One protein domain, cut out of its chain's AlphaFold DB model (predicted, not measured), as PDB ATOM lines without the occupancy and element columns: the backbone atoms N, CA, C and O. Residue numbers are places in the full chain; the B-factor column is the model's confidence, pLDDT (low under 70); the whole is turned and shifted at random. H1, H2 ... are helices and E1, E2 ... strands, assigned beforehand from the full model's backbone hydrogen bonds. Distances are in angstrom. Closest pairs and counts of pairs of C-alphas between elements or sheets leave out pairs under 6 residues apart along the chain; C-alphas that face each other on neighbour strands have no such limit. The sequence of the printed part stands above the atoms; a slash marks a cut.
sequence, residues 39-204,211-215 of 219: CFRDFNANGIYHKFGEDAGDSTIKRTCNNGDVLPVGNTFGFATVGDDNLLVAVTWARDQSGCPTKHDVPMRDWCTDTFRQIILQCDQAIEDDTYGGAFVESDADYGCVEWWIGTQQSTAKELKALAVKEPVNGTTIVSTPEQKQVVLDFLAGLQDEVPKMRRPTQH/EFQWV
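AT A GLANCE: This is residues 39 to 204 and 211 to 215 of the 219 residues of an uncharacterized protein of Lophiotrema nucula (UniProt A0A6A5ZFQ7). A twisted sheet of five strands forms the core, with helices over both faces: H2 and H3 cover one face, while H4 and H5 are on the other, so that helices and sheet make three layers. H5 crosses over the strands, and the short H1 is on the same face as H5, near one end of E3. The printed part has 171 residues, with five named helices and five named strands in the order H1 H2 E1 E2 H3 E3 E4 H4 H5 E5. The sheet runs E1, E2, E4, E3, E5 and is mixed: E5 is parallel to E3, and the other neighbours are antiparallel. The class is mixed, helices and strands; the whole is compact, with a radius of gyration of the C-alphas of 14.9 A, and its rounded outline spans 39 by 34 by 28 A.

HOW THE PARTS SIT: H1, residues 40 to 43, is on the sheet at a height of 6.9 A; its closest C-alpha pair with E3, residues 133 to 140, is Phe 40 and Gly 134, 5.1 A apart. H2, residues 54 to 65, is on the opposite face, 8.4 A over the sheet, over E2, residues 87 to 93, and along it at 27 degrees on the local plane. The closest C-alphas of H2 and E2 are those of Ile 61 and Val 89, 6.3 A apart. E1, residues 78 to 82, forms an antiparallel hairpin with E2, with N 79 and O 91 within hydrogen-bond range at 2.8 A. H3, residues 110 to 124, is on the same face as H2, 8.7 A over the sheet, and runs slantwise to the strands, at 53 degrees to E2 on the local plane. H2 and H3 touch, closest at the C-alphas of Cys 65 and Cys 112, 5.5 A apart, and run opposite ways at a tilt of 37 degrees, only just steep. E2, H3 and E3 form a split strand-helix-strand unit, two strands running the same way with another strand between them, here E4, residues 144 to 152; its crossover is left-handed. E4 is antiparallel to E2, with N 90 and O 149 at 2.9 A, and forms a hairpin with E3, with N 138 and O 146 at 2.7 A. H4, residues 154 to 162, touches H5, residues 178 to 191, in a helical hairpin: they run opposite ways at a shallow tilt of 6 degrees, and the closest C-alphas, of Leu 160 and Gln 180, are 5.9 A apart. H5 is 9.9 A over the sheet and runs across the strands, at 87 degrees to E1 on the local plane; H3 and H5 are apart. E5, residues 197 to 199, is an edge strand parallel to E3, with N 139 and O 198 at 2.7 A. Each O i to N i+4 pair is within hydrogen-bond range in H2, H3 and H4, and 9 of 10 are in H5; H1 is too short for such a pair.

IN THESE COORDINATES: H1 begins at C-alpha 40, (18.292, -40.213, 4.230). From first to last C-alpha, H2 measures 15.9 A, E2 19.4 A, H3 20.5 A, E3 21.5 A, E4 26.3 A and H5 20.3 A. E4 begins at C-alpha 144, (6.355, -57.487, -8.196), and E5 ends at C-alpha 199, (5.446, -55.339, 1.560).

THE WHOLE: The two C-alphas farthest apart, of Ala 162 and His 204, are 45.3 A apart. Residues 205 to 210 are not printed, and C-alphas 204 and 211 are 11.2 A apart across the cut. The links H2 to E1, E2 to H3 and H4 to H5 are long. The mean pLDDT of the printed part is 82.0; 28 residues are under 70, among them residues 164 to 171, 200 to 204 and 211 to 215.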
ATOM      1  N   CYS A  39      15.771 -43.870   5.532       88.75
ATOM      2  CA  CYS A  39      15.573 -42.442   5.721       88.75
ATOM      3  C   CYS A  39      16.889 -41.689   5.594       88.75
ATOM      4  O   CYS A  39      17.785 -41.838   6.420       88.75
ATOM      5  N   PHE A  40      17.015 -40.847   4.569       89.69
ATOM      6  CA  PHE A  40      18.292 -40.213   4.230       89.69
ATOM      7  C   PHE A  40      18.849 -39.335   5.346       89.69
ATOM      8  O   PHE A  40      20.064 -39.270   5.511       89.69
ATOM      9  N   ARG A  41      17.978 -38.738   6.168       87.94
ATOM     10  CA  ARG A  41      18.357 -38.006   7.383       87.94
ATOM     11  C   ARG A  41      19.233 -38.841   8.326       87.94
ATOM     12  O   ARG A  41      20.213 -38.318   8.857       87.94
ATOM     13  N   ASP A  42      18.903 -40.118   8.499       85.94
ATOM     14  CA  ASP A  42      19.580 -41.021   9.436       85.94
ATOM     15  C   ASP A  42      20.955 -41.468   8.912       85.94
ATOM     16  O   ASP A  42      21.843 -41.821   9.691       85.94
ATOM     17  N   PHE A  43      21.164 -41.376   7.595       81.25
ATOM     18  CA  PHE A  43      22.371 -41.812   6.888       81.25
ATOM     19  C   PHE A  43      23.149 -40.651   6.260       81.25
ATOM     20  O   PHE A  43      23.790 -40.796   5.222       81.25
ATOM     21  N   ASN A  44      23.116 -39.476   6.895       82.88
ATOM     22  CA  ASN A  44      23.699 -38.254   6.340       82.88
ATOM     23  C   ASN A  44      24.968 -37.753   7.052       82.88
ATOM     24  O   ASN A  44      25.267 -36.560   7.021       82.88
ATOM     25  N   ALA A  45      25.741 -38.632   7.697       79.12
ATOM     26  CA  ALA A  45      26.958 -38.231   8.418       79.12
ATOM     27  C   ALA A  45      27.983 -37.499   7.524       79.12
ATOM     28  O   ALA A  45      28.706 -36.622   7.995       79.12
ATOM     29  N   ASN A  46      27.999 -37.821   6.226       77.62
ATOM     30  CA  ASN A  46      28.902 -37.234   5.232       77.62
ATOM     31  C   ASN A  46      28.301 -36.020   4.496       77.62
ATOM     32  O   ASN A  46      28.947 -35.471   3.606       77.62
ATOM     33  N   GLY A  47      27.074 -35.601   4.838       79.50
ATOM     34  CA  GLY A  47      26.407 -34.446   4.227       79.50
ATOM     35  C   GLY A  47      26.058 -34.621   2.745       79.50
ATOM     36  O   GLY A  47      25.997 -33.632   2.019       79.50
ATOM     37  N   ILE A  48      25.879 -35.863   2.289       78.94
ATOM     38  CA  ILE A  48      25.587 -36.205   0.888       78.94
ATOM     39  C   ILE A  48      24.129 -35.933   0.496       78.94
ATOM     40  O   ILE A  48      23.850 -35.686  -0.678       78.94
ATOM     41  N   TYR A  49      23.220 -35.950   1.474       85.31
ATOM     42  CA  TYR A  49      21.806 -35.643   1.305       85.31
ATOM     43  C   TYR A  49      21.516 -34.232   1.822       85.31
ATOM     44  O   TYR A  49      21.991 -33.823   2.886       85.31
ATOM     45  N   HIS A  50      20.703 -33.478   1.094       87.25
ATOM     46  CA  HIS A  50      20.283 -32.131   1.469       87.25
ATOM     47  C   HIS A  50      18.773 -32.043   1.658       87.25
ATOM     48  O   HIS A  50      17.997 -32.841   1.127       87.25
ATOM     49  N   LYS A  51      18.371 -31.029   2.418       89.75
ATOM     50  CA  LYS A  51      16.967 -30.696   2.608       89.75
ATOM     51  C   LYS A  51      16.373 -30.178   1.301       89.75
ATOM     52  O   LYS A  51      17.055 -29.466   0.564       89.75
ATOM     53  N   PHE A  52      15.110 -30.491   1.066       88.88
ATOM     54  CA  PHE A  52      14.283 -29.865   0.041       88.88
ATOM     55  C   PHE A  52      12.971 -29.388   0.667       88.88
ATOM     56  O   PHE A  52      12.477 -29.990   1.619       88.88
ATOM     57  N   GLY A  53      12.432 -28.286   0.145       87.50
ATOM     58  CA  GLY A  53      11.166 -27.722   0.612       87.50
ATOM     59  C   GLY A  53       9.949 -28.387  -0.028       87.50
ATOM     60  O   GLY A  53      10.058 -29.040  -1.072       87.50
ATOM     61  N   GLU A  54       8.781 -28.162   0.574       85.44
ATOM     62  CA  GLU A  54       7.497 -28.689   0.103       85.44
ATOM     63  C   GLU A  54       7.255 -28.374  -1.379       85.44
ATOM     64  O   GLU A  54       7.030 -29.296  -2.151       85.44
ATOM     65  N   ASP A  55       7.400 -27.120  -1.817       86.31
ATOM     66  CA  ASP A  55       7.144 -26.722  -3.213       86.31
ATOM     67  C   ASP A  55       7.953 -27.546  -4.235       86.31
ATOM     68  O   ASP A  55       7.424 -27.998  -5.263       86.31
ATOM     69  N   ALA A  56       9.237 -27.786  -3.946       87.50
ATOM     70  CA  ALA A  56      10.107 -28.610  -4.781       87.50
ATOM     71  C   ALA A  56       9.679 -30.086  -4.732       87.50
ATOM     72  O   ALA A  56       9.561 -30.734  -5.779       87.50
ATOM     73  N   GLY A  57       9.382 -30.599  -3.534       90.00
ATOM     74  CA  GLY A  57       8.867 -31.949  -3.299       90.00
ATOM     75  C   GLY A  57       7.589 -32.232  -4.079       90.00
ATOM     76  O   GLY A  57       7.533 -33.121  -4.931       90.00
ATOM     77  N   ASP A  58       6.569 -31.428  -3.824       90.12
ATOM     78  CA  ASP A  58       5.205 -31.609  -4.291       90.12
ATOM     79  C   ASP A  58       5.110 -31.477  -5.817       90.12
ATOM     80  O   ASP A  58       4.444 -32.274  -6.487       90.12
ATOM     81  N   SER A  59       5.823 -30.509  -6.401       91.19
ATOM     82  CA  SER A  59       5.882 -30.337  -7.857       91.19
ATOM     83  C   SER A  59       6.594 -31.504  -8.559       91.19
ATOM     84  O   SER A  59       6.113 -31.986  -9.593       91.19
ATOM     85  N   THR A  60       7.689 -32.014  -7.985       92.38
ATOM     86  CA  THR A  60       8.484 -33.111  -8.564       92.38
ATOM     87  C   THR A  60       7.785 -34.465  -8.411       92.38
ATOM     88  O   THR A  60       7.766 -35.257  -9.361       92.38
ATOM     89  N   ILE A  61       7.122 -34.708  -7.273       94.44
ATOM     90  CA  ILE A  61       6.246 -35.872  -7.055       94.44
ATOM     91  C   ILE A  61       5.101 -35.848  -8.061       94.44
ATOM     92  O   ILE A  61       4.937 -36.805  -8.820       94.44
ATOM     93  N   LYS A  62       4.347 -34.740  -8.144       93.44
ATOM     94  CA  LYS A  62       3.223 -34.615  -9.087       93.44
ATOM     95  C   LYS A  62       3.669 -34.863 -10.518       93.44
ATOM     96  O   LYS A  62       2.959 -35.540 -11.258       93.44
ATOM     97  N   ARG A  63       4.828 -34.348 -10.933       92.44
ATOM     98  CA  ARG A  63       5.331 -34.589 -12.289       92.44
ATOM     99  C   ARG A  63       5.696 -36.054 -12.519       92.44
ATOM    100  O   ARG A  63       5.306 -36.607 -13.543       92.44
ATOM    101  N   THR A  64       6.376 -36.690 -11.568       94.56
ATOM    102  CA  THR A  64       6.752 -38.108 -11.675       94.56
ATOM    103  C   THR A  64       5.523 -39.010 -11.723       94.56
ATOM    104  O   THR A  64       5.407 -39.841 -12.622       94.56
ATOM    105  N   CYS A  65       4.571 -38.795 -10.812       95.88
ATOM    106  CA  CYS A  65       3.374 -39.618 -10.665       95.88
ATOM    107  C   CYS A  65       2.340 -39.432 -11.783       95.88
ATOM    108  O   CYS A  65       1.484 -40.295 -11.966       95.88
ATOM    109  N   ASN A  66       2.423 -38.337 -12.547       94.75
ATOM    110  CA  ASN A  66       1.528 -38.049 -13.669       94.75
ATOM    111  C   ASN A  66       2.091 -38.435 -15.049       94.75
ATOM    112  O   ASN A  66       1.454 -38.125 -16.056       94.75
ATOM    113  N   ASN A  67       3.236 -39.128 -15.114       89.31
ATOM    114  CA  ASN A  67       3.817 -39.618 -16.376       89.31
ATOM    115  C   ASN A  67       3.000 -40.733 -17.061       89.31
ATOM    116  O   ASN A  67       3.268 -41.074 -18.212       89.31
ATOM    117  N   GLY A  68       1.998 -41.288 -16.382       89.69
ATOM    118  CA  GLY A  68       1.074 -42.288 -16.907       89.69
ATOM    119  C   GLY A  68       0.090 -42.730 -15.830       89.69
ATOM    120  O   GLY A  68       0.237 -42.354 -14.667       89.69
ATOM    121  N   ASP A  69      -0.910 -43.524 -16.211       92.50
ATOM    122  CA  ASP A  69      -1.850 -44.118 -15.247       92.50
ATOM    123  C   ASP A  69      -1.261 -45.365 -14.571       92.50
ATOM    124  O   ASP A  69      -1.618 -45.691 -13.439       92.50
ATOM    125  N   VAL A  70      -0.297 -46.011 -15.237       96.06
ATOM    126  CA  VAL A  70       0.467 -47.152 -14.725       96.06
ATOM    127  C   VAL A  70       1.947 -47.051 -15.105       96.06
ATOM    128  O   VAL A  70       2.294 -46.406 -16.099       96.06
ATOM    129  N   LEU A  71       2.820 -47.718 -14.347       95.31
ATOM    130  CA  LEU A  71       4.156 -48.111 -14.796       95.31
ATOM    131  C   LEU A  71       4.038 -49.494 -15.454       95.31
ATOM    132  O   LEU A  71       3.896 -50.488 -14.739       95.31
ATOM    133  N   PRO A  72       4.077 -49.580 -16.796       95.12
ATOM    134  CA  PRO A  72       3.871 -50.847 -17.475       95.12
ATOM    135  C   PRO A  72       5.092 -51.757 -17.359       95.12
ATOM    136  O   PRO A  72       6.232 -51.283 -17.354       95.12
ATOM    137  N   VAL A  73       4.874 -53.074 -17.395       92.75
ATOM    138  CA  VAL A  73       5.962 -54.079 -17.375       92.75
ATOM    139  C   VAL A  73       6.992 -53.848 -18.490       92.75
ATOM    140  O   VAL A  73       8.189 -54.061 -18.297       92.75
ATOM    141  N   GLY A  74       6.541 -53.377 -19.659       91.25
ATOM    142  CA  GLY A  74       7.407 -53.065 -20.800       91.25
ATOM    143  C   GLY A  74       8.305 -51.835 -20.608       91.25
ATOM    144  O   GLY A  74       9.278 -51.678 -21.344       91.25
ATOM    145  N   ASN A  75       8.022 -50.968 -19.630       91.38
ATOM    146  CA  ASN A  75       8.924 -49.883 -19.257       91.38
ATOM    147  C   ASN A  75       9.987 -50.432 -18.304       91.38
ATOM    148  O   ASN A  75       9.800 -50.452 -17.093       91.38
ATOM    149  N   THR A  76      11.115 -50.872 -18.856       86.50
ATOM    150  CA  THR A  76      12.196 -51.512 -18.091       86.50
ATOM    151  C   THR A  76      12.967 -50.562 -17.176       86.50
ATOM    152  O   THR A  76      13.714 -51.037 -16.329       86.50
ATOM    153  N   PHE A  77      12.809 -49.247 -17.350       88.00
ATOM    154  CA  PHE A  77      13.444 -48.232 -16.512       88.00
ATOM    155  C   PHE A  77      12.536 -47.850 -15.341       88.00
ATOM    156  O   PHE A  77      12.897 -48.054 -14.188       88.00
ATOM    157  N   GLY A  78      11.347 -47.322 -15.636       93.00
ATOM    158  CA  GLY A  78      10.527 -46.626 -14.649       93.00
ATOM    159  C   GLY A  78      10.164 -45.209 -15.073       93.00
ATOM    160  O   GLY A  78      10.214 -44.851 -16.254       93.00
ATOM    161  N   PHE A  79       9.828 -44.391 -14.085       94.81
ATOM    162  CA  PHE A  79       9.660 -42.953 -14.214       94.81
ATOM    163  C   PHE A  79      10.581 -42.250 -13.230       94.81
ATOM    164  O   PHE A  79      10.630 -42.613 -12.060       94.81
ATOM    165  N   ALA A  80      11.283 -41.224 -13.697       93.19
ATOM    166  CA  ALA A  80      12.089 -40.383 -12.833       93.19
ATOM    167  C   ALA A  80      12.027 -38.925 -13.289       93.19
ATOM    168  O   ALA A  80      11.990 -38.632 -14.489       93.19
ATOM    169  N   THR A  81      12.033 -38.020 -12.320       91.81
ATOM    170  CA  THR A  81      12.061 -36.575 -12.539       91.81
ATOM    171  C   THR A  81      13.107 -35.963 -11.628       91.81
ATOM    172  O   THR A  81      13.181 -36.310 -10.453       91.81
ATOM    173  N   VAL A  82      13.884 -35.029 -12.165       89.12
ATOM    174  CA  VAL A  82      14.743 -34.146 -11.374       89.12
ATOM    175  C   VAL A  82      14.062 -32.792 -11.270       89.12
ATOM    176  O   VAL A  82      13.718 -32.218 -12.300       89.12
ATOM    177  N   GLY A  83      13.841 -32.298 -10.061       86.44
ATOM    178  CA  GLY A  83      13.284 -30.985  -9.775       86.44
ATOM    179  C   GLY A  83      14.309 -29.953  -9.341       86.44
ATOM    180  O   GLY A  83      15.526 -30.122  -9.510       86.44
ATOM    181  N   ASP A  84      13.779 -28.880  -8.765       82.69
ATOM    182  CA  ASP A  84      14.574 -27.843  -8.123       82.69
ATOM    183  C   ASP A  84      15.419 -28.424  -6.982       82.69
ATOM    184  O   ASP A  84      15.188 -29.536  -6.501       82.69
ATOM    185  N   ASP A  85      16.481 -27.705  -6.621       78.31
ATOM    186  CA  ASP A  85      17.418 -28.105  -5.565       78.31
ATOM    187  C   ASP A  85      18.002 -29.513  -5.718       78.31
ATOM    188  O   ASP A  85      18.425 -30.133  -4.745       78.31
ATOM    189  N   ASN A  86      18.096 -30.004  -6.963       83.81
ATOM    190  CA  ASN A  86      18.651 -31.323  -7.272       83.81
ATOM    191  C   ASN A  86      17.827 -32.484  -6.689       83.81
ATOM    192  O   ASN A  86      18.358 -33.583  -6.507       83.81
ATOM    193  N   LEU A  87      16.543 -32.252  -6.406       90.38
ATOM    194  CA  LEU A  87      15.623 -33.281  -5.945       90.38
ATOM    195  C   LEU A  87      15.373 -34.290  -7.062       90.38
ATOM    196  O   LEU A  87      14.881 -33.931  -8.125       90.38
ATOM    197  N   LEU A  88      15.669 -35.558  -6.822       91.69
ATOM    198  CA  LEU A  88      15.258 -36.649  -7.693       91.69
ATOM    199  C   LEU A  88      14.028 -37.332  -7.068       91.69
ATOM    200  O   LEU A  88      13.915 -37.511  -5.858       91.69
ATOM    201  N   VAL A  89      13.065 -37.687  -7.908       94.06
ATOM    202  CA  VAL A  89      11.936 -38.543  -7.545       94.06
ATOM    203  C   VAL A  89      11.885 -39.646  -8.580       94.06
ATOM    204  O   VAL A  89      11.800 -39.357  -9.776       94.06
ATOM    205  N   ALA A  90      11.967 -40.897  -8.139       94.88
ATOM    206  CA  ALA A  90      12.035 -42.050  -9.020       94.88
ATOM    207  C   ALA A  90      11.121 -43.185  -8.544       94.88
ATOM    208  O   ALA A  90      11.080 -43.529  -7.364       94.88
ATOM    209  N   VAL A  91      10.401 -43.761  -9.503       95.31
ATOM    210  CA  VAL A  91       9.613 -44.988  -9.380       95.31
ATOM    211  C   VAL A  91      10.139 -45.934 -10.442       95.31
ATOM    212  O   VAL A  91       9.857 -45.768 -11.631       95.31
ATOM    213  N   THR A  92      10.965 -46.888 -10.035       93.94
ATOM    214  CA  THR A  92      11.675 -47.768 -10.968       93.94
ATOM    215  C   THR A  92      11.445 -49.220 -10.618       93.94
ATOM    216  O   THR A  92      11.086 -49.566  -9.497       93.94
ATOM    217  N   TRP A  93      11.619 -50.106 -11.589       90.69
ATOM    218  CA  TRP A  93      11.655 -51.523 -11.265       90.69
ATOM    219  C   TRP A  93      12.894 -51.817 -10.431       90.69
ATOM    220  O   TRP A  93      13.999 -51.494 -10.862       90.69
ATOM    221  N   ALA A  94      12.735 -52.519  -9.307       88.31
ATOM    222  CA  ALA A  94      13.896 -52.984  -8.562       88.31
ATOM    223  C   ALA A  94      14.767 -53.861  -9.479       88.31
ATOM    224  O   ALA A  94      14.276 -54.806 -10.108       88.31
ATOM    225  N   ARG A  95      16.061 -53.550  -9.577       84.31
ATOM    226  CA  ARG A  95      17.017 -54.357 -10.351       84.31
ATOM    227  C   ARG A  95      17.067 -55.817  -9.877       84.31
ATOM    228  O   ARG A  95      17.047 -56.712 -10.720       84.31
ATOM    229  N   ASP A  96      17.062 -56.064  -8.564       82.56
ATOM    230  CA  ASP A  96      16.903 -57.411  -8.009       82.56
ATOM    231  C   ASP A  96      15.423 -57.771  -7.779       82.56
ATOM    232  O   ASP A  96      14.799 -57.357  -6.800       82.56
ATOM    233  N   GLN A  97      14.880 -58.605  -8.668       82.31
ATOM    234  CA  GLN A  97      13.537 -59.187  -8.543       82.31
ATOM    235  C   GLN A  97      13.528 -60.515  -7.765       82.31
ATOM    236  O   GLN A  97      12.502 -61.194  -7.702       82.31
ATOM    237  N   SER A  98      14.650 -60.934  -7.175       81.25
ATOM    238  CA  SER A  98      14.702 -62.180  -6.408       81.25
ATOM    239  C   SER A  98      13.781 -62.102  -5.192       81.25
ATOM    240  O   SER A  98      13.863 -61.173  -4.382       81.25
ATOM    241  N   GLY A  99      12.901 -63.098  -5.063       79.06
ATOM    242  CA  GLY A  99      11.878 -63.153  -4.013       79.06
ATOM    243  C   GLY A  99      10.650 -62.275  -4.274       79.06
ATOM    244  O   GLY A  99       9.751 -62.239  -3.434       79.06
ATOM    245  N   CYS A 100      10.593 -61.597  -5.420       82.50
ATOM    246  CA  CYS A 100       9.473 -60.757  -5.814       82.50
ATOM    247  C   CYS A 100       8.443 -61.552  -6.626       82.50
ATOM    248  O   CYS A 100       8.809 -62.471  -7.367       82.50
ATOM    249  N   PRO A 101       7.155 -61.197  -6.523       84.75
ATOM    250  CA  PRO A 101       6.131 -61.665  -7.449       84.75
ATOM    251  C   PRO A 101       6.445 -61.282  -8.902       84.75
ATOM    252  O   PRO A 101       7.330 -60.470  -9.181       84.75
ATOM    253  N   THR A 102       5.716 -61.886  -9.842       88.44
ATOM    254  CA  THR A 102       5.870 -61.548 -11.264       88.44
ATOM    255  C   THR A 102       5.480 -60.089 -11.490       88.44
ATOM    256  O   THR A 102       4.540 -59.595 -10.874       88.44
ATOM    257  N   LYS A 103       6.207 -59.397 -12.372       90.31
ATOM    258  CA  LYS A 103       5.899 -58.007 -12.707       90.31
ATOM    259  C   LYS A 103       4.530 -57.894 -13.372       90.31
ATOM    260  O   LYS A 103       4.262 -58.592 -14.351       90.31
ATOM    261  N   HIS A 104       3.743 -56.936 -12.905       93.38
ATOM    262  CA  HIS A 104       2.537 -56.450 -13.569       93.38
ATOM    263  C   HIS A 104       2.519 -54.923 -13.539       93.38
ATOM    264  O   HIS A 104       3.431 -54.295 -13.017       93.38
ATOM    265  N   ASP A 105       1.505 -54.313 -14.135       95.38
ATOM    266  CA  ASP A 105       1.404 -52.862 -14.185       95.38
ATOM    267  C   ASP A 105       1.231 -52.278 -12.773       95.38
ATOM    268  O   ASP A 105       0.313 -52.646 -12.041       95.38
ATOM    269  N   VAL A 106       2.119 -51.355 -12.394       92.25
ATOM    270  CA  VAL A 106       2.065 -50.682 -11.087       92.25
ATOM    271  C   VAL A 106       1.137 -49.475 -11.201       92.25
ATOM    272  O   VAL A 106       1.342 -48.661 -12.109       92.25
ATOM    273  N   PRO A 107       0.149 -49.295 -10.311       92.44
ATOM    274  CA  PRO A 107      -0.695 -48.105 -10.329       92.44
ATOM    275  C   PRO A 107       0.123 -46.834 -10.052       92.44
ATOM    276  O   PRO A 107       0.940 -46.782  -9.133       92.44
ATOM    277  N   MET A 108      -0.109 -45.790 -10.850       94.62
ATOM    278  CA  MET A 108       0.521 -44.473 -10.686       94.62
ATOM    279  C   MET A 108      -0.488 -43.467 -10.099       94.62
ATOM    280  O   MET A 108      -1.346 -43.851  -9.305       94.62
ATOM    281  N   ARG A 109      -0.389 -42.171 -10.436       93.56
ATOM    282  CA  ARG A 109      -1.295 -41.109  -9.954       93.56
ATOM    283  C   ARG A 109      -1.341 -41.024  -8.421       93.56
ATOM    284  O   ARG A 109      -0.303 -40.797  -7.792       93.56
ATOM    285  N   ASP A 110      -2.521 -41.193  -7.833       89.69
ATOM    286  CA  ASP A 110      -2.763 -41.093  -6.395       89.69
ATOM    287  C   ASP A 110      -1.956 -42.139  -5.626       89.69
ATOM    288  O   ASP A 110      -1.324 -41.802  -4.630       89.69
ATOM    289  N   TRP A 111      -1.849 -43.368  -6.148       88.44
ATOM    290  CA  TRP A 111      -1.051 -44.424  -5.519       88.44
ATOM    291  C   TRP A 111       0.417 -44.024  -5.377       88.44
ATOM    292  O   TRP A 111       1.015 -44.151  -4.309       88.44
ATOM    293  N   CYS A 112       0.992 -43.492  -6.455       94.25
ATOM    294  CA  CYS A 112       2.362 -42.995  -6.466       94.25
ATOM    295  C   CYS A 112       2.536 -41.814  -5.499       94.25
ATOM    296  O   CYS A 112       3.475 -41.795  -4.704       94.25
ATOM    297  N   THR A 113       1.597 -40.865  -5.510       92.44
ATOM    298  CA  THR A 113       1.648 -39.675  -4.648       92.44
ATOM    299  C   THR A 113       1.576 -40.054  -3.170       92.44
ATOM    300  O   THR A 113       2.391 -39.593  -2.370       92.44
ATOM    301  N   ASP A 114       0.650 -40.938  -2.805       88.00
ATOM    302  CA  ASP A 114       0.485 -41.403  -1.429       88.00
ATOM    303  C   ASP A 114       1.697 -42.202  -0.953       88.00
ATOM    304  O   ASP A 114       2.084 -42.098   0.210       88.00
ATOM    305  N   THR A 115       2.354 -42.937  -1.851       89.31
ATOM    306  CA  THR A 115       3.585 -43.666  -1.527       89.31
ATOM    307  C   THR A 115       4.720 -42.714  -1.152       89.31
ATOM    308  O   THR A 115       5.351 -42.897  -0.112       89.31
ATOM    309  N   PHE A 116       4.942 -41.649  -1.927       92.06
ATOM    310  CA  PHE A 116       5.958 -40.648  -1.586       92.06
ATOM    311  C   PHE A 116       5.617 -39.865  -0.319       92.06
ATOM    312  O   PHE A 116       6.500 -39.616   0.502       92.06
ATOM    313  N   ARG A 117       4.335 -39.550  -0.094       87.56
ATOM    314  CA  ARG A 117       3.889 -38.961   1.175       87.56
ATOM    315  C   ARG A 117       4.216 -39.863   2.360       87.56
ATOM    316  O   ARG A 117       4.666 -39.363   3.381       87.56
ATOM    317  N   GLN A 118       4.046 -41.181   2.235       83.94
ATOM    318  CA  GLN A 118       4.427 -42.111   3.303       83.94
ATOM    319  C   GLN A 118       5.929 -42.083   3.594       83.94
ATOM    320  O   GLN A 118       6.294 -42.092   4.767       83.94
ATOM    321  N   ILE A 119       6.784 -41.991   2.570       88.25
ATOM    322  CA  ILE A 119       8.232 -41.836   2.779       88.25
ATOM    323  C   ILE A 119       8.510 -40.581   3.610       88.25
ATOM    324  O   ILE A 119       9.166 -40.671   4.644       88.25
ATOM    325  N   ILE A 120       7.954 -39.433   3.214       88.56
ATOM    326  CA  ILE A 120       8.149 -38.154   3.917       88.56
ATOM    327  C   ILE A 120       7.628 -38.229   5.360       88.56
ATOM    328  O   ILE A 120       8.306 -37.816   6.299       88.56
ATOM    329  N   LEU A 121       6.441 -38.805   5.575       84.06
ATOM    330  CA  LEU A 121       5.862 -38.958   6.913       84.06
ATOM    331  C   LEU A 121       6.716 -39.849   7.822       84.06
ATOM    332  O   LEU A 121       6.851 -39.557   9.008       84.06
ATOM    333  N   GLN A 122       7.265 -40.942   7.289       84.06
ATOM    334  CA  GLN A 122       8.021 -41.915   8.079       84.06
ATOM    335  C   GLN A 122       9.466 -41.468   8.317       84.06
ATOM    336  O   GLN A 122       9.985 -41.694   9.407       84.06
ATOM    337  N   CYS A 123      10.084 -40.790   7.348       85.81
ATOM    338  CA  CYS A 123      11.478 -40.359   7.437       85.81
ATOM    339  C   CYS A 123      11.678 -38.969   8.027       85.81
ATOM    340  O   CYS A 123      12.673 -38.726   8.705       85.81
ATOM    341  N   ASP A 124      10.734 -38.060   7.806       85.00
ATOM    342  CA  ASP A 124      10.882 -36.656   8.181       85.00
ATOM    343  C   ASP A 124       9.759 -36.168   9.102       85.00
ATOM    344  O   ASP A 124       9.708 -34.987   9.425       85.00
ATOM    345  N   GLN A 125       8.882 -37.066   9.575       77.25
ATOM    346  CA  GLN A 125       7.803 -36.770  10.532       77.25
ATOM    347  C   GLN A 125       6.876 -35.625  10.092       77.25
ATOM    348  O   GLN A 125       6.327 -34.916  10.933       77.25
ATOM    349  N   ALA A 126       6.693 -35.452   8.779       65.12
ATOM    350  CA  ALA A 126       5.961 -34.326   8.190       65.12
ATOM    351  C   ALA A 126       6.579 -32.940   8.469       65.12
ATOM    352  O   ALA A 126       5.867 -31.940   8.440       65.12
ATOM    353  N   ILE A 127       7.880 -32.850   8.764       61.72
ATOM    354  CA  ILE A 127       8.551 -31.555   8.902       61.72
ATOM    355  C   ILE A 127       8.805 -30.998   7.494       61.72
ATOM    356  O   ILE A 127       9.838 -31.262   6.881       61.72
ATOM    357  N   GLU A 128       7.834 -30.228   7.000       61.22
ATOM    358  CA  GLU A 128       7.778 -29.666   5.640       61.22
ATOM    359  C   GLU A 128       9.021 -28.831   5.276       61.22
ATOM    360  O   GLU A 128       9.480 -28.875   4.135       61.22
ATOM    361  N   ASP A 129       9.642 -28.169   6.258       62.44
ATOM    362  CA  ASP A 129      10.802 -27.290   6.044       62.44
ATOM    363  C   ASP A 129      12.167 -28.013   6.048       62.44
ATOM    364  O   ASP A 129      13.182 -27.427   5.669       62.44
ATOM    365  N   ASP A 130      12.219 -29.285   6.466       72.38
ATOM    366  CA  ASP A 130      13.467 -30.020   6.720       72.38
ATOM    367  C   ASP A 130      13.504 -31.406   6.054       72.38
ATOM    368  O   ASP A 130      14.202 -32.296   6.539       72.38
ATOM    369  N   THR A 131      12.769 -31.630   4.965       87.75
ATOM    370  CA  THR A 131      12.631 -32.970   4.370       87.75
ATOM    371  C   THR A 131      13.922 -33.423   3.679       87.75
ATOM    372  O   THR A 131      14.421 -32.740   2.787       87.75
ATOM    373  N   TYR A 132      14.465 -34.581   4.069       90.25
ATOM    374  CA  TYR A 132      15.599 -35.224   3.384       90.25
ATOM    375  C   TYR A 132      15.141 -36.325   2.431       90.25
ATOM    376  O   TYR A 132      15.834 -36.614   1.454       90.25
ATOM    377  N   GLY A 133      13.970 -36.910   2.691       91.56
ATOM    378  CA  GLY A 133      13.403 -38.001   1.922       91.56
ATOM    379  C   GLY A 133      13.949 -39.366   2.336       91.56
ATOM    380  O   GLY A 133      14.474 -39.572   3.435       91.56
ATOM    381  N   GLY A 134      13.789 -40.328   1.439       91.06
ATOM    382  CA  GLY A 134      14.175 -41.703   1.676       91.06
ATOM    383  C   GLY A 134      13.859 -42.609   0.500       91.06
ATOM    384  O   GLY A 134      13.355 -42.179  -0.543       91.06
ATOM    385  N   ALA A 135      14.154 -43.888   0.689       91.50
ATOM    386  CA  ALA A 135      13.922 -44.904  -0.319       91.50
ATOM    387  C   ALA A 135      13.505 -46.243   0.280       91.50
ATOM    388  O   ALA A 135      13.842 -46.577   1.416       91.50
ATOM    389  N   PHE A 136      12.784 -47.031  -0.506       88.94
ATOM    390  CA  PHE A 136      12.534 -48.434  -0.209       88.94
ATOM    391  C   PHE A 136      12.201 -49.226  -1.465       88.94
ATOM    392  O   PHE A 136      11.737 -48.675  -2.464       88.94
ATOM    393  N   VAL A 137      12.380 -50.543  -1.389       89.00
ATOM    394  CA  VAL A 137      11.850 -51.461  -2.395       89.00
ATOM    395  C   VAL A 137      10.537 -52.020  -1.883       89.00
ATOM    396  O   VAL A 137      10.495 -52.719  -0.879       89.00
ATOM    397  N   GLU A 138       9.452 -51.731  -2.577       85.81
ATOM    398  CA  GLU A 138       8.169 -52.370  -2.367       85.81
ATOM    399  C   GLU A 138       8.123 -53.711  -3.090       85.81
ATOM    400  O   GLU A 138       8.420 -53.772  -4.272       85.81
ATOM    401  N   SER A 139       7.717 -54.770  -2.406       84.50
ATOM    402  CA  SER A 139       7.363 -56.069  -2.957       84.50
ATOM    403  C   SER A 139       5.862 -56.240  -2.790       84.50
ATOM    404  O   SER A 139       5.389 -56.435  -1.673       84.50
ATOM    405  N   ASP A 140       5.120 -56.167  -3.887       81.62
ATOM    406  CA  ASP A 140       3.671 -56.323  -3.877       81.62
ATOM    407  C   ASP A 140       3.257 -57.590  -4.632       81.62
ATOM    408  O   ASP A 140       3.850 -57.940  -5.658       81.62
ATOM    409  N   ALA A 141       2.255 -58.290  -4.094       77.38
ATOM    410  CA  ALA A 141       1.691 -59.496  -4.692       77.38
ATOM    411  C   ALA A 141       1.155 -59.244  -6.106       77.38
ATOM    412  O   ALA A 141       1.245 -60.137  -6.948       77.38
ATOM    413  N   ASP A 142       0.652 -58.036  -6.356       80.88
ATOM    414  CA  ASP A 142      -0.040 -57.689  -7.584       80.88
ATOM    415  C   ASP A 142       0.908 -57.232  -8.687       80.88
ATOM    416  O   ASP A 142       0.558 -57.406  -9.848       80.88
ATOM    417  N   TYR A 143       2.089 -56.680  -8.372       83.44
ATOM    418  CA  TYR A 143       2.959 -56.065  -9.387       83.44
ATOM    419  C   TYR A 143       4.467 -56.318  -9.259       83.44
ATOM    420  O   TYR A 143       5.227 -55.809 -10.081       83.44
ATOM    421  N   GLY A 144       4.933 -57.146  -8.323       87.38
ATOM    422  CA  GLY A 144       6.355 -57.487  -8.196       87.38
ATOM    423  C   GLY A 144       7.129 -56.476  -7.349       87.38
ATOM    424  O   GLY A 144       6.573 -55.932  -6.397       87.38
ATOM    425  N   CYS A 145       8.424 -56.262  -7.640       89.81
ATOM    426  CA  CYS A 145       9.243 -55.330  -6.856       89.81
ATOM    427  C   CYS A 145       9.512 -53.987  -7.533       89.81
ATOM    428  O   CYS A 145      10.111 -53.939  -8.610       89.81
ATOM    429  N   VAL A 146       9.172 -52.903  -6.847       91.00
ATOM    430  CA  VAL A 146       9.314 -51.517  -7.303       91.00
ATOM    431  C   VAL A 146      10.162 -50.753  -6.300       91.00
ATOM    432  O   VAL A 146       9.929 -50.827  -5.103       91.00
ATOM    433  N   GLU A 147      11.156 -50.025  -6.779       92.19
ATOM    434  CA  GLU A 147      11.957 -49.119  -5.974       92.19
ATOM    435  C   GLU A 147      11.362 -47.708  -6.025       92.19
ATOM    436  O   GLU A 147      11.169 -47.133  -7.102       92.19
ATOM    437  N   TRP A 148      11.082 -47.171  -4.839       93.38
ATOM    438  CA  TRP A 148      10.589 -45.821  -4.609       93.38
ATOM    439  C   TRP A 148      11.705 -45.001  -3.981       93.38
ATOM    440  O   TRP A 148      12.227 -45.382  -2.933       93.38
ATOM    441  N   TRP A 149      12.064 -43.881  -4.601       94.31
ATOM    442  CA  TRP A 149      13.179 -43.046  -4.159       94.31
ATOM    443  C   TRP A 149      12.812 -41.567  -4.260       94.31
ATOM    444  O   TRP A 149      12.372 -41.104  -5.317       94.31
ATOM    445  N   ILE A 150      12.998 -40.817  -3.174       93.50
ATOM    446  CA  ILE A 150      12.883 -39.356  -3.154       93.50
ATOM    447  C   ILE A 150      13.976 -38.756  -2.281       93.50
ATOM    448  O   ILE A 150      14.101 -39.116  -1.116       93.50
ATOM    449  N   GLY A 151      14.729 -37.804  -2.816       92.06
ATOM    450  CA  GLY A 151      15.766 -37.104  -2.068       92.06
ATOM    451  C   GLY A 151      16.624 -36.214  -2.950       92.06
ATOM    452  O   GLY A 151      16.500 -36.192  -4.173       92.06
ATOM    453  N   THR A 152      17.527 -35.466  -2.336       88.06
ATOM    454  CA  THR A 152      18.517 -34.691  -3.086       88.06
ATOM    455  C   THR A 152      19.840 -35.439  -3.086       88.06
ATOM    456  O   THR A 152      20.310 -35.910  -2.051       88.06
ATOM    457  N   GLN A 153      20.452 -35.559  -4.261       73.69
ATOM    458  CA  GLN A 153      21.785 -36.138  -4.388       73.69
ATOM    459  C   GLN A 153      22.564 -35.310  -5.417       73.69
ATOM    460  O   GLN A 153      22.187 -35.206  -6.588       73.69
ATOM    461  N   GLN A 154      23.610 -34.619  -4.949       69.94
ATOM    462  CA  GLN A 154      24.267 -33.573  -5.740       69.94
ATOM    463  C   GLN A 154      25.019 -34.098  -6.967       69.94
ATOM    464  O   GLN A 154      25.021 -33.424  -7.998       69.94
ATOM    465  N   SER A 155      25.693 -35.247  -6.877       73.31
ATOM    466  CA  SER A 155      26.534 -35.765  -7.965       73.31
ATOM    467  C   SER A 155      25.691 -36.218  -9.157       73.31
ATOM    468  O   SER A 155      25.904 -35.744 -10.273       73.31
ATOM    469  N   THR A 156      24.677 -37.036  -8.907       74.69
ATOM    470  CA  THR A 156      23.670 -37.499  -9.861       74.69
ATOM    471  C   THR A 156      22.915 -36.325 -10.461       74.69
ATOM    472  O   THR A 156      22.776 -36.249 -11.677       74.69
ATOM    473  N   ALA A 157      22.478 -35.352  -9.660       70.81
ATOM    474  CA  ALA A 157      21.781 -34.199 -10.218       70.81
ATOM    475  C   ALA A 157      22.684 -33.303 -11.075       70.81
ATOM    476  O   ALA A 157      22.237 -32.791 -12.099       70.81
ATOM    477  N   LYS A 158      23.958 -33.127 -10.702       74.06
ATOM    478  CA  LYS A 158      24.937 -32.397 -11.518       74.06
ATOM    479  C   LYS A 158      25.150 -33.079 -12.868       74.06
ATOM    480  O   LYS A 158      25.193 -32.401 -13.892       74.06
ATOM    481  N   GLU A 159      25.257 -34.402 -12.870       78.25
ATOM    482  CA  GLU A 159      25.419 -35.194 -14.086       78.25
ATOM    483  C   GLU A 159      24.155 -35.164 -14.958       78.25
ATOM    484  O   GLU A 159      24.230 -34.884 -16.153       78.25
ATOM    485  N   LEU A 160      22.970 -35.309 -14.358       76.19
ATOM    486  CA  LEU A 160      21.693 -35.207 -15.070       76.19
ATOM    487  C   LEU A 160      21.454 -33.812 -15.657       76.19
ATOM    488  O   LEU A 160      20.976 -33.702 -16.787       76.19
ATOM    489  N   LYS A 161      21.829 -32.747 -14.937       70.94
ATOM    490  CA  LYS A 161      21.786 -31.368 -15.446       70.94
ATOM    491  C   LYS A 161      22.747 -31.160 -16.616       70.94
ATOM    492  O   LYS A 161      22.378 -30.490 -17.572       70.94
ATOM    493  N   ALA A 162      23.938 -31.761 -16.585       75.12
ATOM    494  CA  ALA A 162      24.875 -31.706 -17.710       75.12
ATOM    495  C   ALA A 162      24.336 -32.419 -18.967       75.12
ATOM    496  O   ALA A 162      24.676 -32.039 -20.084       75.12
ATOM    497  N   LEU A 163      23.473 -33.423 -18.785       74.81
ATOM    498  CA  LEU A 163      22.820 -34.176 -19.859       74.81
ATOM    499  C   LEU A 163      21.461 -33.593 -20.290       74.81
ATOM    500  O   LEU A 163      20.826 -34.124 -21.206       74.81
ATOM    501  N   ALA A 164      20.961 -32.539 -19.645       65.25
ATOM    502  CA  ALA A 164      19.679 -31.939 -19.996       65.25
ATOM    503  C   ALA A 164      19.801 -31.122 -21.298       65.25
ATOM    504  O   ALA A 164      20.310 -30.009 -21.318       65.25
ATOM    505  N   VAL A 165      19.306 -31.684 -22.409       54.47
ATOM    506  CA  VAL A 165      19.316 -31.050 -23.748       54.47
ATOM    507  C   VAL A 165      18.226 -29.968 -23.899       54.47
ATOM    508  O   VAL A 165      18.219 -29.217 -24.874       54.47
ATOM    509  N   LYS A 166      17.279 -29.874 -22.956       54.66
ATOM    510  CA  LYS A 166      16.178 -28.899 -22.961       54.66
ATOM    511  C   LYS A 166      16.032 -28.247 -21.591       54.66
ATOM    512  O   LYS A 166      16.201 -28.921 -20.578       54.66
ATOM    513  N   GLU A 167      15.671 -26.966 -21.598       54.69
ATOM    514  CA  GLU A 167      15.379 -26.187 -20.393       54.69
ATOM    515  C   GLU A 167      14.299 -26.873 -19.533       54.69
ATOM    516  O   GLU A 167      13.300 -27.363 -20.081       54.69
ATOM    517  N   PRO A 168      14.467 -26.913 -18.199       61.44
ATOM    518  CA  PRO A 168      13.463 -27.453 -17.291       61.44
ATOM    519  C   PRO A 168      12.148 -26.673 -17.416       61.44
ATOM    520  O   PRO A 168      12.123 -25.443 -17.387       61.44
ATOM    521  N   VAL A 169      11.019 -27.379 -17.508       57.81
ATOM    522  CA  VAL A 169       9.696 -26.735 -17.468       57.81
ATOM    523  C   VAL A 169       9.313 -26.573 -16.003       57.81
ATOM    524  O   VAL A 169       9.046 -27.579 -15.350       57.81
ATOM    525  N   ASN A 170       9.252 -25.347 -15.482       62.69
ATOM    526  CA  ASN A 170       9.032 -25.065 -14.052       62.69
ATOM    527  C   ASN A 170      10.039 -25.812 -13.151       62.69
ATOM    528  O   ASN A 170       9.625 -26.620 -12.322       62.69
ATOM    529  N   GLY A 171      11.344 -25.660 -13.400       66.69
ATOM    530  CA  GLY A 171      12.392 -26.225 -12.529       66.69
ATOM    531  C   GLY A 171      12.573 -27.750 -12.593       66.69
ATOM    532  O   GLY A 171      13.557 -28.292 -12.105       66.69
ATOM    533  N   THR A 172      11.670 -28.461 -13.274       73.81
ATOM    534  CA  THR A 172      11.620 -29.928 -13.297       73.81
ATOM    535  C   THR A 172      11.880 -30.507 -14.693       73.81
ATOM    536  O   THR A 172      11.338 -30.047 -15.703       73.81
ATOM    537  N   THR A 173      12.681 -31.571 -14.752       81.75
ATOM    538  CA  THR A 173      13.112 -32.283 -15.964       81.75
ATOM    539  C   THR A 173      12.774 -33.766 -15.850       81.75
ATOM    540  O   THR A 173      13.176 -34.430 -14.897       81.75
ATOM    541  N   ILE A 174      12.055 -34.302 -16.838       84.06
ATOM    542  CA  ILE A 174      11.771 -35.740 -16.927       84.06
ATOM    543  C   ILE A 174      13.003 -36.458 -17.479       84.06
ATOM    544  O   ILE A 174      13.519 -36.099 -18.542       84.06
ATOM    545  N   VAL A 175      13.430 -37.511 -16.786       83.75
ATOM    546  CA  VAL A 175      14.496 -38.411 -17.235       83.75
ATOM    547  C   VAL A 175      13.969 -39.224 -18.414       83.75
ATOM    548  O   VAL A 175      13.104 -40.087 -18.263       83.75
ATOM    549  N   SER A 176      14.457 -38.922 -19.618       84.81
ATOM    550  CA  SER A 176      13.863 -39.439 -20.857       84.81
ATOM    551  C   SER A 176      14.874 -40.079 -21.803       84.81
ATOM    552  O   SER A 176      14.531 -41.079 -22.444       84.81
ATOM    553  N   THR A 177      16.112 -39.576 -21.862       87.88
ATOM    554  CA  THR A 177      17.142 -40.136 -22.751       87.88
ATOM    555  C   THR A 177      17.794 -41.388 -22.150       87.88
ATOM    556  O   THR A 177      17.799 -41.547 -20.926       87.88
ATOM    557  N   PRO A 178      18.343 -42.299 -22.976       88.19
ATOM    558  CA  PRO A 178      19.074 -43.470 -22.488       88.19
ATOM    559  C   PRO A 178      20.217 -43.119 -21.528       88.19
ATOM    560  O   PRO A 178      20.385 -43.789 -20.517       88.19
ATOM    561  N   GLU A 179      20.952 -42.042 -21.799       87.06
ATOM    562  CA  GLU A 179      22.088 -41.598 -20.987       87.06
ATOM    563  C   GLU A 179      21.621 -41.123 -19.609       87.06
ATOM    564  O   GLU A 179      22.155 -41.554 -18.592       87.06
ATOM    565  N   GLN A 180      20.563 -40.305 -19.558       87.56
ATOM    566  CA  GLN A 180      19.985 -39.854 -18.289       87.56
ATOM    567  C   GLN A 180      19.444 -41.034 -17.472       87.56
ATOM    568  O   GLN A 180      19.624 -41.093 -16.257       87.56
ATOM    569  N   LYS A 181      18.785 -41.991 -18.138       89.56
ATOM    570  CA  LYS A 181      18.286 -43.210 -17.490       89.56
ATOM    571  C   LYS A 181      19.426 -44.030 -16.900       89.56
ATOM    572  O   LYS A 181      19.291 -44.501 -15.778       89.56
ATOM    573  N   GLN A 182      20.537 -44.169 -17.623       88.38
ATOM    574  CA  GLN A 182      21.693 -44.918 -17.145       88.38
ATOM    575  C   GLN A 182      22.312 -44.274 -15.900       88.38
ATOM    576  O   GLN A 182      22.542 -44.978 -14.926       88.38
ATOM    577  N   VAL A 183      22.469 -42.946 -15.879       87.38
ATOM    578  CA  VAL A 183      22.967 -42.212 -14.700       87.38
ATOM    579  C   VAL A 183      22.096 -42.463 -13.465       87.38
ATOM    580  O   VAL A 183      22.612 -42.705 -12.377       87.38
ATOM    581  N   VAL A 184      20.766 -42.445 -13.624       87.25
ATOM    582  CA  VAL A 184      19.847 -42.772 -12.522       87.25
ATOM    583  C   VAL A 184      19.982 -44.237 -12.105       87.25
ATOM    584  O   VAL A 184      20.038 -44.516 -10.914       87.25
ATOM    585  N   LEU A 185      20.050 -45.173 -13.056       86.75
ATOM    586  CA  LEU A 185      20.174 -46.602 -12.750       86.75
ATOM    587  C   LEU A 185      21.481 -46.936 -12.025       86.75
ATOM    588  O   LEU A 185      21.449 -47.711 -11.075       86.75
ATOM    589  N   ASP A 186      22.604 -46.356 -12.445       85.88
ATOM    590  CA  ASP A 186      23.905 -46.569 -11.807       85.88
ATOM    591  C   ASP A 186      23.916 -46.002 -10.385       85.88
ATOM    592  O   ASP A 186      24.420 -46.641  -9.462       85.88
ATOM    593  N   PHE A 187      23.286 -44.840 -10.191       84.88
ATOM    594  CA  PHE A 187      23.102 -44.256  -8.871       84.88
ATOM    595  C   PHE A 187      22.257 -45.148  -7.948       84.88
ATOM    596  O   PHE A 187      22.707 -45.490  -6.855       84.88
ATOM    597  N   LEU A 188      21.059 -45.550  -8.385       83.81
ATOM    598  CA  LEU A 188      20.164 -46.393  -7.584       83.81
ATOM    599  C   LEU A 188      20.789 -47.768  -7.299       83.81
ATOM    600  O   LEU A 188      20.687 -48.286  -6.191       83.81
ATOM    601  N   ALA A 189      21.521 -48.332  -8.264       80.69
ATOM    602  CA  ALA A 189      22.229 -49.595  -8.084       80.69
ATOM    603  C   ALA A 189      23.274 -49.548  -6.961       80.69
ATOM    604  O   ALA A 189      23.453 -50.555  -6.282       80.69
ATOM    605  N   GLY A 190      23.946 -48.410  -6.761       75.88
ATOM    606  CA  GLY A 190      24.898 -48.232  -5.663       75.88
ATOM    607  C   GLY A 190      24.251 -48.232  -4.275       75.88
ATOM    608  O   GLY A 190      24.938 -48.493  -3.295       75.88
ATOM    609  N   LEU A 191      22.943 -47.975  -4.190       69.69
ATOM    610  CA  LEU A 191      22.193 -47.911  -2.933       69.69
ATOM    611  C   LEU A 191      21.350 -49.162  -2.667       69.69
ATOM    612  O   LEU A 191      20.919 -49.382  -1.540       69.69
ATOM    613  N   GLN A 192      21.091 -49.988  -3.679       64.50
ATOM    614  CA  GLN A 192      20.071 -51.031  -3.591       64.50
ATOM    615  C   GLN A 192      20.336 -52.088  -2.505       64.50
ATOM    616  O   GLN A 192      19.384 -52.611  -1.930       64.50
ATOM    617  N   ASP A 193      21.602 -52.390  -2.204       66.12
ATOM    618  CA  ASP A 193      21.961 -53.320  -1.123       66.12
ATOM    619  C   ASP A 193      21.693 -52.732   0.277       66.12
ATOM    620  O   ASP A 193      21.524 -53.478   1.243       66.12
ATOM    621  N   GLU A 194      21.614 -51.403   0.388       66.81
ATOM    622  CA  GLU A 194      21.291 -50.677   1.621       66.81
ATOM    623  C   GLU A 194      19.788 -50.409   1.765       66.81
ATOM    624  O   GLU A 194      19.273 -50.265   2.879       66.81
ATOM    625  N   VAL A 195      19.071 -50.343   0.639       69.81
ATOM    626  CA  VAL A 195      17.647 -50.019   0.601       69.81
ATOM    627  C   VAL A 195      16.810 -51.251   0.956       69.81
ATOM    628  O   VAL A 195      16.927 -52.315   0.343       69.81
ATOM    629  N   PRO A 196      15.899 -51.136   1.926       73.06
ATOM    630  CA  PRO A 196      15.286 -52.317   2.493       73.06
ATOM    631  C   PRO A 196      13.998 -52.711   1.722       73.06
ATOM    632  O   PRO A 196      13.305 -51.863   1.147       73.06
ATOM    633  N   LYS A 197      13.668 -54.018   1.689       77.12
ATOM    634  CA  LYS A 197      12.512 -54.588   0.949       77.12
ATOM    635  C   LYS A 197      11.239 -54.734   1.800       77.12
ATOM    636  O   LYS A 197      11.140 -55.644   2.621       77.12
ATOM    637  N   MET A 198      10.221 -53.921   1.548       74.50
ATOM    638  CA  MET A 198       8.940 -53.894   2.266       74.50
ATOM    639  C   MET A 198       7.775 -54.450   1.442       74.50
ATOM    640  O   MET A 198       7.722 -54.266   0.240       74.50
ATOM    641  N   ARG A 199       6.790 -55.068   2.086       72.00
ATOM    642  CA  ARG A 199       5.446 -55.339   1.560       72.00
ATOM    643  C   ARG A 199       4.497 -54.251   2.015       72.00
ATOM    644  O   ARG A 199       4.484 -53.897   3.195       72.00
ATOM    645  N   ARG A 200       3.649 -53.776   1.111       64.56
ATOM    646  CA  ARG A 200       2.487 -52.989   1.514       64.56
ATOM    647  C   ARG A 200       1.485 -53.912   2.209       64.56
ATOM    648  O   ARG A 200       1.284 -55.040   1.756       64.56
ATOM    649  N   PRO A 201       0.855 -53.487   3.312       55.38
ATOM    650  CA  PRO A 201      -0.277 -54.221   3.842       55.38
ATOM    651  C   PRO A 201      -1.437 -54.073   2.856       55.38
ATOM    652  O   PRO A 201      -1.645 -53.009   2.270       55.38
ATOM    653  N   THR A 202      -2.237 -55.120   2.702       50.81
ATOM    654  CA  THR A 202      -3.503 -55.030   1.971       50.81
ATOM    655  C   THR A 202      -4.361 -53.909   2.561       50.81
ATOM    656  O   THR A 202      -4.681 -53.949   3.752       50.81
ATOM    657  N   GLN A 203      -4.734 -52.912   1.745       45.50
ATOM    658  CA  GLN A 203      -5.687 -51.874   2.146       45.50
ATOM    659  C   GLN A 203      -7.002 -52.542   2.559       45.50
ATOM    660  O   GLN A 203      -7.791 -52.971   1.718       45.50
ATOM    661  N   HIS A 204      -7.273 -52.611   3.860       35.78
ATOM    662  CA  HIS A 204      -8.642 -52.786   4.324       35.78
ATOM    663  C   HIS A 204      -9.374 -51.458   4.119       35.78
ATOM    664  O   HIS A 204      -8.873 -50.401   4.497       35.78
ATOM    665  N   GLU A 211       0.540 -49.473   7.036       52.72
ATOM    666  CA  GLU A 211       1.669 -50.034   7.802       52.72
ATOM    667  C   GLU A 211       2.434 -51.111   7.013       52.72
ATOM    668  O   GLU A 211       1.996 -52.257   6.915       52.72
ATOM    669  N   PHE A 212       3.592 -50.758   6.456       55.75
ATOM    670  CA  PHE A 212       4.443 -51.669   5.682       55.75
ATOM    671  C   PHE A 212       5.035 -52.809   6.535       55.75
ATOM    672  O   PHE A 212       5.435 -52.611   7.681       55.75
ATOM    673  N   GLN A 213       5.109 -54.017   5.966       51.75
ATOM    674  CA  GLN A 213       5.651 -55.223   6.611       51.75
ATOM    675  C   GLN A 213       6.898 -55.724   5.868       51.75
ATOM    676  O   GLN A 213       6.883 -55.816   4.652       51.75
ATOM    677  N   TRP A 214       7.981 -56.099   6.548       47.97
ATOM    678  CA  TRP A 214       9.196 -56.605   5.880       47.97
ATOM    679  C   TRP A 214       9.010 -57.961   5.188       47.97
ATOM    680  O   TRP A 214       8.288 -58.829   5.681       47.97
ATOM    681  N   VAL A 215       9.765 -58.190   4.108       50.62
ATOM    682  CA  VAL A 215       9.964 -59.532   3.539       50.62
ATOM    683  C   VAL A 215      11.284 -60.100   4.050       50.62
ATOM    684  O   VAL A 215      12.353 -59.605   3.700       50.62
TER     685      VAL A 215